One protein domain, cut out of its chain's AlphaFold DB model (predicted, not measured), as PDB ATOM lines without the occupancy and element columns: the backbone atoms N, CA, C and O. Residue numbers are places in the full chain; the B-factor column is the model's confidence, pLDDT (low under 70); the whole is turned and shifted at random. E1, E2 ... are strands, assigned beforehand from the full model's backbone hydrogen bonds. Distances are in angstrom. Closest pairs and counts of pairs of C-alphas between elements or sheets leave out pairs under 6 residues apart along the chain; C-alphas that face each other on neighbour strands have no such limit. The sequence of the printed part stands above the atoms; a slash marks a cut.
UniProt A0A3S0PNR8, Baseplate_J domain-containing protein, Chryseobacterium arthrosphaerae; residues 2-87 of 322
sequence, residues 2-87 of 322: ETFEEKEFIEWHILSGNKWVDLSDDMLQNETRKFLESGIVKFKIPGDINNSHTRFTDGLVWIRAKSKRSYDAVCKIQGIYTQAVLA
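This is residues 2 to 87 of the 322 residues of the protein "Baseplate_J domain-containing protein" of Chryseobacterium arthrosphaerae (UniProt A0A3S0PNR8). With little regular structure, this model is mostly loops round a small three-stranded sheet, E2 - E1 - E5, with the short hairpin E3 and E4 apart from it. The printed part has 86 residues, no named helix and five strands, E1 to E5, holding 21 residues: all strand, both sheets antiparallel. It is only just compact, close to loose, with radius of gyration of the C-alphas 14.1 A and spans of 38 by 33 by 24 A.

E1, residues 11 to 16, begins at C-alpha 11 (-2.142, -6.717, -41.226) and runs 16.1 A. E2 is residues 19 to 22, 9.7 A; E3, 27 to 30, 7.2 A; E4, 41 to 43, 6.8 A. E5, 63 to 66, 9.9 A, ends at C-alpha 66 (0.339, -10.565, -43.289).

Inner strand E1 forms a hairpin with E2, N 14 and O 21 being 2.8 A apart, within hydrogen-bond range. E1 and E5 have N 13 and O 64 in range at 2.9 A. E3 and E4 have N 28 and O 42 in range at 2.8 A.

The farthest C-alphas, Thr 54 and Ala 87, are 39.3 A apart. The printed part has no cut. The E4 to E5 link is long, 19 residues. Residues 2 to 8 and 70 to 75 have pLDDT under 70.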
ATOM      1  N   GLU A   2     -13.308 -21.186 -46.961       43.75
ATOM      2  CA  GLU A   2     -13.890 -20.178 -46.075       43.75
ATOM      3  C   GLU A   2     -13.684 -18.781 -46.682       43.75
ATOM      4  O   GLU A   2     -12.613 -18.455 -47.198       43.75
ATOM      5  N   THR A   3     -14.713 -17.941 -46.652       55.09
ATOM      6  CA  THR A   3     -14.644 -16.501 -46.948       55.09
ATOM      7  C   THR A   3     -14.075 -15.751 -45.752       55.09
ATOM      8  O   THR A   3     -14.289 -16.200 -44.629       55.09
ATOM      9  N   PHE A   4     -13.367 -14.636 -45.981       55.69
ATOM     10  CA  PHE A   4     -12.953 -13.740 -44.894       55.69
ATOM     11  C   PHE A   4     -14.168 -13.379 -44.034       55.69
ATOM     12  O   PHE A   4     -15.188 -12.958 -44.584       55.69
ATOM     13  N   GLU A   5     -14.059 -13.509 -42.717       58.81
ATOM     14  CA  GLU A   5     -15.082 -12.990 -41.806       58.81
ATOM     15  C   GLU A   5     -15.088 -11.449 -41.842       58.81
ATOM     16  O   GLU A   5     -14.110 -10.811 -42.258       58.81
ATOM     17  N   GLU A   6     -16.187 -10.822 -41.405       51.81
ATOM     18  CA  GLU A   6     -16.347  -9.354 -41.416       51.81
ATOM     19  C   GLU A   6     -15.195  -8.615 -40.715       51.81
ATOM     20  O   GLU A   6     -14.851  -7.504 -41.114       51.81
ATOM     21  N   LYS A   7     -14.548  -9.251 -39.729       56.84
ATOM     22  CA  LYS A   7     -13.471  -8.668 -38.910       56.84
ATOM     23  C   LYS A   7     -12.056  -9.135 -39.270       56.84
ATOM     24  O   LYS A   7     -11.106  -8.795 -38.570       56.84
ATOM     25  N   GLU A   8     -11.886  -9.919 -40.333       69.62
ATOM     26  CA  GLU A   8     -10.558 -10.361 -40.765       69.62
ATOM     27  C   GLU A   8      -9.962  -9.410 -41.805       69.62
ATOM     28  O   GLU A   8     -10.589  -9.126 -42.827       69.62
ATOM     29  N   PHE A   9      -8.725  -8.969 -41.580       76.06
ATOM     30  CA  PHE A   9      -8.018  -8.021 -42.440       76.06
ATOM     31  C   PHE A   9      -6.576  -8.466 -42.684       76.06
ATOM     32  O   PHE A   9      -6.031  -9.313 -41.975       76.06
ATOM     33  N   ILE A  10      -5.964  -7.877 -43.709       86.75
ATOM     34  CA  ILE A  10      -4.526  -7.974 -43.935       86.75
ATOM     35  C   ILE A  10      -3.839  -6.998 -42.984       86.75
ATOM     36  O   ILE A  10      -4.120  -5.802 -43.024       86.75
ATOM     37  N   GLU A  11      -2.932  -7.514 -42.161       90.19
ATOM     38  CA  GLU A  11      -2.142  -6.717 -41.226       90.19
ATOM     39  C   GLU A  11      -0.896  -6.183 -41.941       90.19
ATOM     40  O   GLU A  11      -0.072  -6.961 -42.439       90.19
ATOM     41  N   TRP A  12      -0.728  -4.864 -41.969       92.88
ATOM     42  CA  TRP A  12       0.414  -4.207 -42.600       92.88
ATOM     43  C   TRP A  12       1.440  -3.794 -41.556       92.88
ATOM     44  O   TRP A  12       1.093  -3.277 -40.505       92.88
ATOM     45  N   HIS A  13       2.714  -4.038 -41.840       94.06
ATOM     46  CA  HIS A  13       3.806  -3.709 -40.932       94.06
ATOM     47  C   HIS A  13       5.011  -3.161 -41.689       94.06
ATOM     48  O   HIS A  13       5.238  -3.535 -42.841       94.06
ATOM     49  N   ILE A  14       5.829  -2.365 -41.007       94.56
ATOM     50  CA  ILE A  14       7.130  -1.888 -41.476       94.56
ATOM     51  C   ILE A  14       8.242  -2.401 -40.569       94.56
ATOM     52  O   ILE A  14       8.054  -2.561 -39.362       94.56
ATOM     53  N   LEU A  15       9.395  -2.721 -41.145       94.00
ATOM     54  CA  LEU A  15      10.557  -3.156 -40.381       94.00
ATOM     55  C   LEU A  15      11.370  -1.945 -39.913       94.00
ATOM     56  O   LEU A  15      11.778  -1.130 -40.732       94.00
ATOM     57  N   SER A  16      11.645  -1.864 -38.610       93.00
ATOM     58  CA  SER A  16      12.535  -0.863 -38.012       93.00
ATOM     59  C   SER A  16      13.427  -1.528 -36.960       93.00
ATOM     60  O   SER A  16      12.926  -2.131 -36.009       93.00
ATOM     61  N   GLY A  17      14.753  -1.497 -37.145       89.38
ATOM     62  CA  GLY A  17      15.725  -2.016 -36.170       89.38
ATOM     63  C   GLY A  17      15.483  -3.471 -35.733       89.38
ATOM     64  O   GLY A  17      15.582  -3.783 -34.547       89.38
ATOM     65  N   ASN A  18      15.113  -4.355 -36.671       91.62
ATOM     66  CA  ASN A  18      14.691  -5.762 -36.485       91.62
ATOM     67  C   ASN A  18      13.274  -6.012 -35.922       91.62
ATOM     68  O   ASN A  18      12.855  -7.177 -35.837       91.62
ATOM     69  N   LYS A  19      12.507  -4.970 -35.587       93.25
ATOM     70  CA  LYS A  19      11.130  -5.089 -35.081       93.25
ATOM     71  C   LYS A  19      10.110  -4.737 -36.160       93.25
ATOM     72  O   LYS A  19      10.293  -3.789 -36.915       93.25
ATOM     73  N   TRP A  20       9.029  -5.511 -36.216       94.19
ATOM     74  CA  TRP A  20       7.872  -5.178 -37.043       94.19
ATOM     75  C   TRP A  20       6.994  -4.192 -36.283       94.19
ATOM     76  O   TRP A  20       6.492  -4.530 -35.214       94.19
ATOM     77  N   VAL A  21       6.834  -3.000 -36.842       93.19
ATOM     78  CA  VAL A  21       5.959  -1.938 -36.344       93.19
ATOM     79  C   VAL A  21       4.678  -1.960 -37.174       93.19
ATOM     80  O   VAL A  21       4.741  -2.181 -38.382       93.19
ATOM     81  N   ASP A  22       3.527  -1.812 -36.526       92.69
ATOM     82  CA  ASP A  22       2.227  -1.763 -37.202       92.69
ATOM     83  C   ASP A  22       2.131  -0.508 -38.088       92.69
ATOM     84  O   ASP A  22       2.567   0.564 -37.685       92.69
ATOM     85  N   LEU A  23       1.599  -0.660 -39.304       91.00
ATOM     86  CA  LEU A  23       1.363   0.430 -40.261       91.00
ATOM     87  C   LEU A  23      -0.122   0.796 -40.386       91.00
ATOM     88  O   LEU A  23      -0.475   1.606 -41.241       91.00
ATOM     89  N   SER A  24      -1.004   0.188 -39.594       86.38
ATOM     90  CA  SER A  24      -2.452   0.378 -39.726       86.38
ATOM     91  C   SER A  24      -2.873   1.847 -39.578       86.38
ATOM     92  O   SER A  24      -3.681   2.316 -40.378       86.38
ATOM     93  N   ASP A  25      -2.264   2.591 -38.647       88.06
ATOM     94  CA  ASP A  25      -2.535   4.024 -38.427       88.06
ATOM     95  C   ASP A  25      -1.903   4.937 -39.498       88.06
ATOM     96  O   ASP A  25      -2.355   6.059 -39.726       88.06
ATOM     97  N   ASP A  26      -0.877   4.445 -40.194       90.94
ATOM     98  CA  ASP A  26      -0.148   5.157 -41.248       90.94
ATOM     99  C   ASP A  26      -0.653   4.819 -42.664       90.94
ATOM    100  O   ASP A  26      -0.144   5.321 -43.676       90.94
ATOM    101  N   MET A  27      -1.663   3.957 -42.770       90.62
ATOM    102  CA  MET A  27      -2.264   3.556 -44.034       90.62
ATOM    103  C   MET A  27      -3.244   4.631 -44.518       90.62
ATOM    104  O   MET A  27      -4.352   4.777 -44.013       90.62
ATOM    105  N   LEU A  28      -2.844   5.374 -45.548       91.94
ATOM    106  CA  LEU A  28      -3.632   6.468 -46.122       91.94
ATOM    107  C   LEU A  28      -4.708   5.974 -47.097       91.94
ATOM    108  O   LEU A  28      -5.724   6.636 -47.286       91.94
ATOM    109  N   GLN A  29      -4.460   4.849 -47.768       91.31
ATOM    110  CA  GLN A  29      -5.363   4.272 -48.766       91.31
ATOM    111  C   GLN A  29      -5.089   2.776 -48.902       91.31
ATOM    112  O   GLN A  29      -3.928   2.365 -48.925       91.31
ATOM    113  N   ASN A  30      -6.139   1.966 -49.031       90.12
ATOM    114  CA  ASN A  30      -6.023   0.550 -49.368       90.12
ATOM    115  C   ASN A  30      -7.254   0.079 -50.146       90.12
ATOM    116  O   ASN A  30      -8.317  -0.161 -49.579       90.12
ATOM    117  N   GLU A  31      -7.080  -0.088 -51.451       89.50
ATOM    118  CA  GLU A  31      -8.147  -0.500 -52.367       89.50
ATOM    119  C   GLU A  31      -8.131  -2.003 -52.674       89.50
ATOM    120  O   GLU A  31      -9.032  -2.510 -53.324       89.50
ATOM    121  N   THR A  32      -7.143  -2.757 -52.186       84.69
ATOM    122  CA  THR A  32      -6.950  -4.176 -52.560       84.69
ATOM    123  C   THR A  32      -8.034  -5.125 -52.033       84.69
ATOM    124  O   THR A  32      -8.031  -6.318 -52.346       84.69
ATOM    125  N   ARG A  33      -8.928  -4.628 -51.163       81.50
ATOM    126  CA  ARG A  33      -9.974  -5.380 -50.444       81.50
ATOM    127  C   ARG A  33      -9.493  -6.753 -49.962       81.50
ATOM    128  O   ARG A  33     -10.058  -7.781 -50.327       81.50
ATOM    129  N   LYS A  34      -8.457  -6.769 -49.118       83.50
ATOM    130  CA  LYS A  34      -7.849  -8.001 -48.573       83.50
ATOM    131  C   LYS A  34      -7.140  -8.859 -49.646       83.50
ATOM    132  O   LYS A  34      -7.145 -10.081 -49.551       83.50
ATOM    133  N   PHE A  35      -6.539  -8.224 -50.661       83.44
ATOM    134  CA  PHE A  35      -5.965  -8.871 -51.857       83.44
ATOM    135  C   PHE A  35      -6.957  -9.739 -52.647       83.44
ATOM    136  O   PHE A  35      -6.587 -10.767 -53.221       83.44
ATOM    137  N   LEU A  36      -8.228  -9.336 -52.670       80.69
ATOM    138  CA  LEU A  36      -9.257  -9.980 -53.492       80.69
ATOM    139  C   LEU A  36      -9.469  -9.269 -54.833       80.69
ATOM    140  O   LEU A  36     -10.068  -9.848 -55.739       80.69
ATOM    141  N   GLU A  37      -8.989  -8.032 -54.960       82.75
ATOM    142  CA  GLU A  37      -8.980  -7.267 -56.202       82.75
ATOM    143  C   GLU A  37      -7.707  -6.417 -56.325       82.75
ATOM    144  O   GLU A  37      -6.965  -6.220 -55.358       82.75
ATOM    145  N   SER A  38      -7.439  -5.948 -57.544       87.38
ATOM    146  CA  SER A  38      -6.366  -4.985 -57.796       87.38
ATOM    147  C   SER A  38      -6.729  -3.641 -57.177       87.38
ATOM    148  O   SER A  38      -7.879  -3.220 -57.255       87.38
ATOM    149  N   GLY A  39      -5.751  -2.955 -56.592       90.00
ATOM    150  CA  GLY A  39      -5.976  -1.657 -55.975       90.00
ATOM    151  C   GLY A  39      -4.680  -0.989 -55.544       90.00
ATOM    152  O   GLY A  39      -3.638  -1.644 -55.438       90.00
ATOM    153  N   ILE A  40      -4.744   0.315 -55.297       93.56
ATOM    154  CA  ILE A  40      -3.613   1.088 -54.797       93.56
ATOM    155  C   ILE A  40      -3.579   0.996 -53.270       93.56
ATOM    156  O   ILE A  40      -4.599   1.108 -52.584       93.56
ATOM    157  N   VAL A  41      -2.375   0.799 -52.734       93.31
ATOM    158  CA  VAL A  41      -2.098   0.939 -51.304       93.31
ATOM    159  C   VAL A  41      -1.123   2.088 -51.115       93.31
ATOM    160  O   VAL A  41      -0.092   2.154 -51.785       93.31
ATOM    161  N   LYS A  42      -1.458   3.007 -50.209       94.31
ATOM    162  CA  LYS A  42      -0.665   4.196 -49.911       94.31
ATOM    163  C   LYS A  42      -0.382   4.252 -48.422       94.31
ATOM    164  O   LYS A  42      -1.306   4.242 -47.612       94.31
ATOM    165  N   PHE A  43       0.893   4.376 -48.081       92.50
ATOM    166  CA  PHE A  43       1.360   4.518 -46.708       92.50
ATOM    167  C   PHE A  43       2.012   5.880 -46.517       92.50
ATOM    168  O   PHE A  43       2.671   6.400 -47.424       92.50
ATOM    169  N   LYS A  44       1.864   6.436 -45.321       92.38
ATOM    170  CA  LYS A  44       2.761   7.459 -44.803       92.38
ATOM    171  C   LYS A  44       3.926   6.732 -44.139       92.38
ATOM    172  O   LYS A  44       3.727   6.001 -43.188       92.38
ATOM    173  N   ILE A  45       5.137   6.884 -44.660       89.19
ATOM    174  CA  ILE A  45       6.314   6.242 -44.059       89.19
ATOM    175  C   ILE A  45       6.835   7.160 -42.938       89.19
ATOM    176  O   ILE A  45       7.138   8.321 -43.236       89.19
ATOM    177  N   PRO A  46       6.932   6.692 -41.678       84.88
ATOM    178  CA  PRO A  46       7.537   7.469 -40.598       84.88
ATOM    179  C   PRO A  46       8.993   7.852 -40.909       84.88
ATOM    180  O   PRO A  46       9.759   7.064 -41.462       84.88
ATOM    181  N   GLY A  47       9.387   9.087 -40.587       83.75
ATOM    182  CA  GLY A  47      10.727   9.600 -40.911       83.75
ATOM    183  C   GLY A  47      11.849   9.039 -40.031       83.75
ATOM    184  O   GLY A  47      13.019   9.161 -40.374       83.75
ATOM    185  N   ASP A  48      11.496   8.426 -38.906       86.75
ATOM    186  CA  ASP A  48      12.373   7.900 -37.861       86.75
ATOM    187  C   ASP A  48      12.632   6.386 -37.984       86.75
ATOM    188  O   ASP A  48      13.104   5.742 -37.044       86.75
ATOM    189  N   ILE A  49      12.343   5.791 -39.148       89.06
ATOM    190  CA  ILE A  49      12.561   4.360 -39.371       89.06
ATOM    191  C   ILE A  49      14.052   4.032 -39.393       89.06
ATOM    192  O   ILE A  49      14.837   4.585 -40.166       89.06
ATOM    193  N   ASN A  50      14.426   3.047 -38.578       90.19
ATOM    194  CA  ASN A  50      15.759   2.482 -38.583       90.19
ATOM    195  C   ASN A  50      15.855   1.368 -39.637       90.19
ATOM    196  O   ASN A  50      15.478   0.221 -39.383       90.19
ATOM    197  N   ASN A  51      16.413   1.713 -40.797       87.19
ATOM    198  CA  ASN A  51      16.663   0.784 -41.904       87.19
ATOM    199  C   ASN A  51      17.868  -0.147 -41.671       87.19
ATOM    200  O   ASN A  51      18.185  -0.924 -42.567       87.19
ATOM    201  N   SER A  52      18.544  -0.063 -40.514       89.31
ATOM    202  CA  SER A  52      19.638  -0.967 -40.154       89.31
ATOM    203  C   SER A  52      19.114  -2.183 -39.396       89.31
ATOM    204  O   SER A  52      18.530  -2.060 -38.313       89.31
ATOM    205  N   HIS A  53      19.294  -3.370 -39.966       89.75
ATOM    206  CA  HIS A  53      18.780  -4.617 -39.408       89.75
ATOM    207  C   HIS A  53      19.464  -5.850 -40.022       89.75
ATOM    208  O   HIS A  53      20.044  -5.800 -41.098       89.75
ATOM    209  N   THR A  54      19.319  -7.017 -39.394       90.62
ATOM    210  CA  THR A  54      19.943  -8.277 -39.848       90.62
ATOM    211  C   THR A  54      18.953  -9.273 -40.454       90.62
ATOM    212  O   THR A  54      19.340 -10.372 -40.839       90.62
ATOM    213  N   ARG A  55      17.660  -8.926 -40.528       88.94
ATOM    214  CA  ARG A  55      16.599  -9.855 -40.969       88.94
ATOM    215  C   ARG A  55      16.447  -9.980 -42.483       88.94
ATOM    216  O   ARG A  55      16.025 -11.031 -42.948       88.94
ATOM    217  N   PHE A  56      16.738  -8.914 -43.218       91.56
ATOM    218  CA  PHE A  56      16.645  -8.840 -44.678       91.56
ATOM    219  C   PHE A  56      17.791  -7.983 -45.219       91.56
ATOM    220  O   PHE A  56      18.631  -7.532 -44.441       91.56
ATOM    221  N   THR A  57      17.815  -7.738 -46.532       89.94
ATOM    222  CA  THR A  57      18.790  -6.841 -47.159       89.94
ATOM    223  C   THR A  57      18.760  -5.476 -46.484       89.94
ATOM    224  O   THR A  57      17.723  -4.808 -46.465       89.94
ATOM    225  N   ASP A  58      19.899  -5.112 -45.907       87.69
ATOM    226  CA  ASP A  58      20.078  -3.881 -45.150       87.69
ATOM    227  C   ASP A  58      19.987  -2.644 -46.055       87.69
ATOM    228  O   ASP A  58      20.258  -2.720 -47.257       87.69
ATOM    229  N   GLY A  59      19.589  -1.503 -45.490       87.19
ATOM    230  CA  GLY A  59      19.494  -0.237 -46.228       87.19
ATOM    231  C   GLY A  59      18.253  -0.084 -47.120       87.19
ATOM    232  O   GLY A  59      18.113   0.940 -47.790       87.19
ATOM    233  N   LEU A  60      17.336  -1.056 -47.113       90.94
ATOM    234  CA  LEU A  60      16.025  -0.968 -47.763       90.94
ATOM    235  C   LEU A  60      14.904  -0.809 -46.733       90.94
ATOM    236  O   LEU A  60      15.017  -1.243 -45.588       90.94
ATOM    237  N   VAL A  61      13.780  -0.240 -47.172       90.56
ATOM    238  CA  VAL A  61      12.543  -0.212 -46.384       90.56
ATOM    239  C   VAL A  61      11.736  -1.470 -46.683       90.56
ATOM    240  O   VAL A  61      11.339  -1.703 -47.826       90.56
ATOM    241  N   TRP A  62      11.453  -2.261 -45.650       93.06
ATOM    242  CA  TRP A  62      10.676  -3.493 -45.776       93.06
ATOM    243  C   TRP A  62       9.256  -3.308 -45.255       93.06
ATOM    244  O   TRP A  62       9.046  -3.054 -44.070       93.06
ATOM    245  N   ILE A  63       8.282  -3.500 -46.144       92.94
ATOM    246  CA  ILE A  63       6.856  -3.536 -45.818       92.94
ATOM    247  C   ILE A  63       6.382  -4.985 -45.892       92.94
ATOM    248  O   ILE A  63       6.706  -5.717 -46.827       92.94
ATOM    249  N   ARG A  64       5.587  -5.399 -44.909       92.56
ATOM    250  CA  ARG A  64       5.003  -6.734 -44.829       92.56
ATOM    251  C   ARG A  64       3.489  -6.640 -44.775       92.56
ATOM    252  O   ARG A  64       2.944  -6.066 -43.837       92.56
ATOM    253  N   ALA A  65       2.833  -7.314 -45.708       90.38
ATOM    254  CA  ALA A  65       1.435  -7.694 -45.592       90.38
ATOM    255  C   ALA A  65       1.332  -9.104 -45.006       90.38
ATOM    256  O   ALA A  65       1.952 -10.037 -45.515       90.38
ATOM    257  N   LYS A  66       0.547  -9.274 -43.944       88.50
ATOM    258  CA  LYS A  66       0.339 -10.565 -43.289       88.50
ATOM    259  C   LYS A  66      -1.144 -10.921 -43.290       88.50
ATOM    260  O   LYS A  66      -1.978 -10.133 -42.858       88.50
ATOM    261  N   SER A  67      -1.452 -12.135 -43.736       84.50
ATOM    262  CA  SER A  67      -2.771 -12.750 -43.573       84.50
ATOM    263  C   SER A  67      -2.728 -13.774 -42.442       84.50
ATOM    264  O   SER A  67      -1.712 -14.443 -42.247       84.50
ATOM    265  N   LYS A  68      -3.831 -13.907 -41.699       80.06
ATOM    266  CA  LYS A  68      -4.026 -14.991 -40.719       80.06
ATOM    267  C   LYS A  68      -4.506 -16.297 -41.365       80.06
ATOM    268  O   LYS A  68      -4.496 -17.329 -40.706       80.06
ATOM    269  N   ARG A  69      -4.913 -16.255 -42.639       72.38
ATOM    270  CA  ARG A  69      -5.406 -17.416 -43.393       72.38
ATOM    271  C   ARG A  69      -4.309 -18.116 -44.180       72.38
ATOM    272  O   ARG A  69      -3.234 -17.555 -44.393       72.38
ATOM    273  N   SER A  70      -4.613 -19.328 -44.647       66.50
ATOM    274  CA  SER A  70      -3.767 -20.018 -45.619       66.50
ATOM    275  C   SER A  70      -3.622 -19.191 -46.902       66.50
ATOM    276  O   SER A  70      -4.466 -18.354 -47.234       66.50
ATOM    277  N   TYR A  71      -2.529 -19.427 -47.626       60.56
ATOM    278  CA  TYR A  71      -2.170 -18.686 -48.836       60.56
ATOM    279  C   TYR A  71      -3.235 -18.774 -49.948       60.56
ATOM    280  O   TYR A  71      -3.362 -17.842 -50.733       60.56
ATOM    281  N   ASP A  72      -4.059 -19.828 -49.964       59.12
ATOM    282  CA  ASP A  72      -5.158 -20.020 -50.926       59.12
ATOM    283  C   ASP A  72      -6.364 -19.085 -50.705       59.12
ATOM    284  O   ASP A  72      -7.321 -19.094 -51.482       59.12
ATOM    285  N   ALA A  73      -6.359 -18.283 -49.635       58.28
ATOM    286  CA  ALA A  73      -7.435 -17.340 -49.335       58.28
ATOM    287  C   ALA A  73      -7.344 -16.017 -50.120       58.28
ATOM    288  O   ALA A  73      -8.317 -15.260 -50.129       58.28
ATOM    289  N   VAL A  74      -6.205 -15.726 -50.761       64.62
ATOM    290  CA  VAL A  74      -5.957 -14.483 -51.517       64.62
ATOM    291  C   VAL A  74      -5.743 -14.762 -53.006       64.62
ATOM    292  O   VAL A  74      -5.415 -15.877 -53.408       64.62
ATOM    293  N   CYS A  75      -5.947 -13.752 -53.852       68.38
ATOM    294  CA  CYS A  75      -5.690 -13.886 -55.284       68.38
ATOM    295  C   CYS A  75      -4.183 -13.988 -55.582       68.38
ATOM    296  O   CYS A  75      -3.347 -13.460 -54.848       68.38
ATOM    297  N   LYS A  76      -3.827 -14.632 -56.703       75.00
ATOM    298  CA  LYS A  76      -2.449 -14.623 -57.218       75.00
ATOM    299  C   LYS A  76      -2.047 -13.187 -57.577       75.00
ATOM    300  O   LYS A  76      -2.745 -12.530 -58.347       75.00
ATOM    301  N   ILE A  77      -0.920 -12.714 -57.045       81.94
ATOM    302  CA  ILE A  77      -0.379 -11.382 -57.349       81.94
ATOM    303  C   ILE A  77       0.281 -11.420 -58.731       81.94
ATOM    304  O   ILE A  77       1.216 -12.187 -58.944       81.94
ATOM    305  N   GLN A  78      -0.196 -10.587 -59.658       80.81
ATOM    306  CA  GLN A  78       0.358 -10.484 -61.018       80.81
ATOM    307  C   GLN A  78       1.564  -9.543 -61.091       80.81
ATOM    308  O   GLN A  78       2.513  -9.789 -61.831       80.81
ATOM    309  N   GLY A  79       1.546  -8.468 -60.304       88.38
ATOM    310  CA  GLY A  79       2.636  -7.509 -60.240       88.38
ATOM    311  C   GLY A  79       2.432  -6.503 -59.117       88.38
ATOM    312  O   GLY A  79       1.309  -6.274 -58.667       88.38
ATOM    313  N   ILE A  80       3.533  -5.907 -58.672       91.38
ATOM    314  CA  ILE A  80       3.547  -4.808 -57.709       91.38
ATOM    315  C   ILE A  80       4.276  -3.654 -58.380       91.38
ATOM    316  O   ILE A  80       5.412  -3.807 -58.827       91.38
ATOM    317  N   TYR A  81       3.613  -2.505 -58.451       93.31
ATOM    318  CA  TYR A  81       4.151  -1.296 -59.063       93.31
ATOM    319  C   TYR A  81       4.171  -0.185 -58.024       93.31
ATOM    320  O   TYR A  81       3.232  -0.029 -57.244       93.31
ATOM    321  N   THR A  82       5.255   0.578 -58.003       92.88
ATOM    322  CA  THR A  82       5.412   1.728 -57.115       92.88
ATOM    323  C   THR A  82       4.986   3.006 -57.830       92.88
ATOM    324  O   THR A  82       4.972   3.063 -59.060       92.88
ATOM    325  N   GLN A  83       4.634   4.042 -57.061       92.31
ATOM    326  CA  GLN A  83       4.245   5.357 -57.591       92.31
ATOM    327  C   GLN A  83       3.079   5.305 -58.599       92.31
ATOM    328  O   GLN A  83       3.048   6.062 -59.567       92.31
ATOM    329  N   ALA A  84       2.122   4.403 -58.371       93.38
ATOM    330  CA  ALA A  84       0.949   4.236 -59.219       93.38
ATOM    331  C   ALA A  84      -0.166   5.233 -58.861       93.38
ATOM    332  O   ALA A  84      -0.358   5.585 -57.696       93.38
ATOM    333  N   VAL A  85      -0.926   5.647 -59.875       92.31
ATOM    334  CA  VAL A  85      -2.145   6.456 -59.750       92.31
ATOM    335  C   VAL A  85      -3.203   5.929 -60.715       92.31
ATOM    336  O   VAL A  85      -2.864   5.366 -61.757       92.31
ATOM    337  N   LEU A  86      -4.480   6.120 -60.382       92.69
ATOM    338  CA  LEU A  86      -5.583   5.811 -61.287       92.69
ATOM    339  C   LEU A  86      -5.793   6.981 -62.258       92.69
ATOM    340  O   LEU A  86      -5.931   8.124 -61.825       92.69
ATOM    341  N   ALA A  87      -5.831   6.691 -63.558       92.69
ATOM    342  CA  ALA A  87      -6.169   7.664 -64.592       92.69
ATOM    343  C   ALA A  87      -7.550   7.333 -65.165       92.69
ATOM    344  O   ALA A  87      -7.833   6.172 -65.463       92.69
TER     345      ALA A  87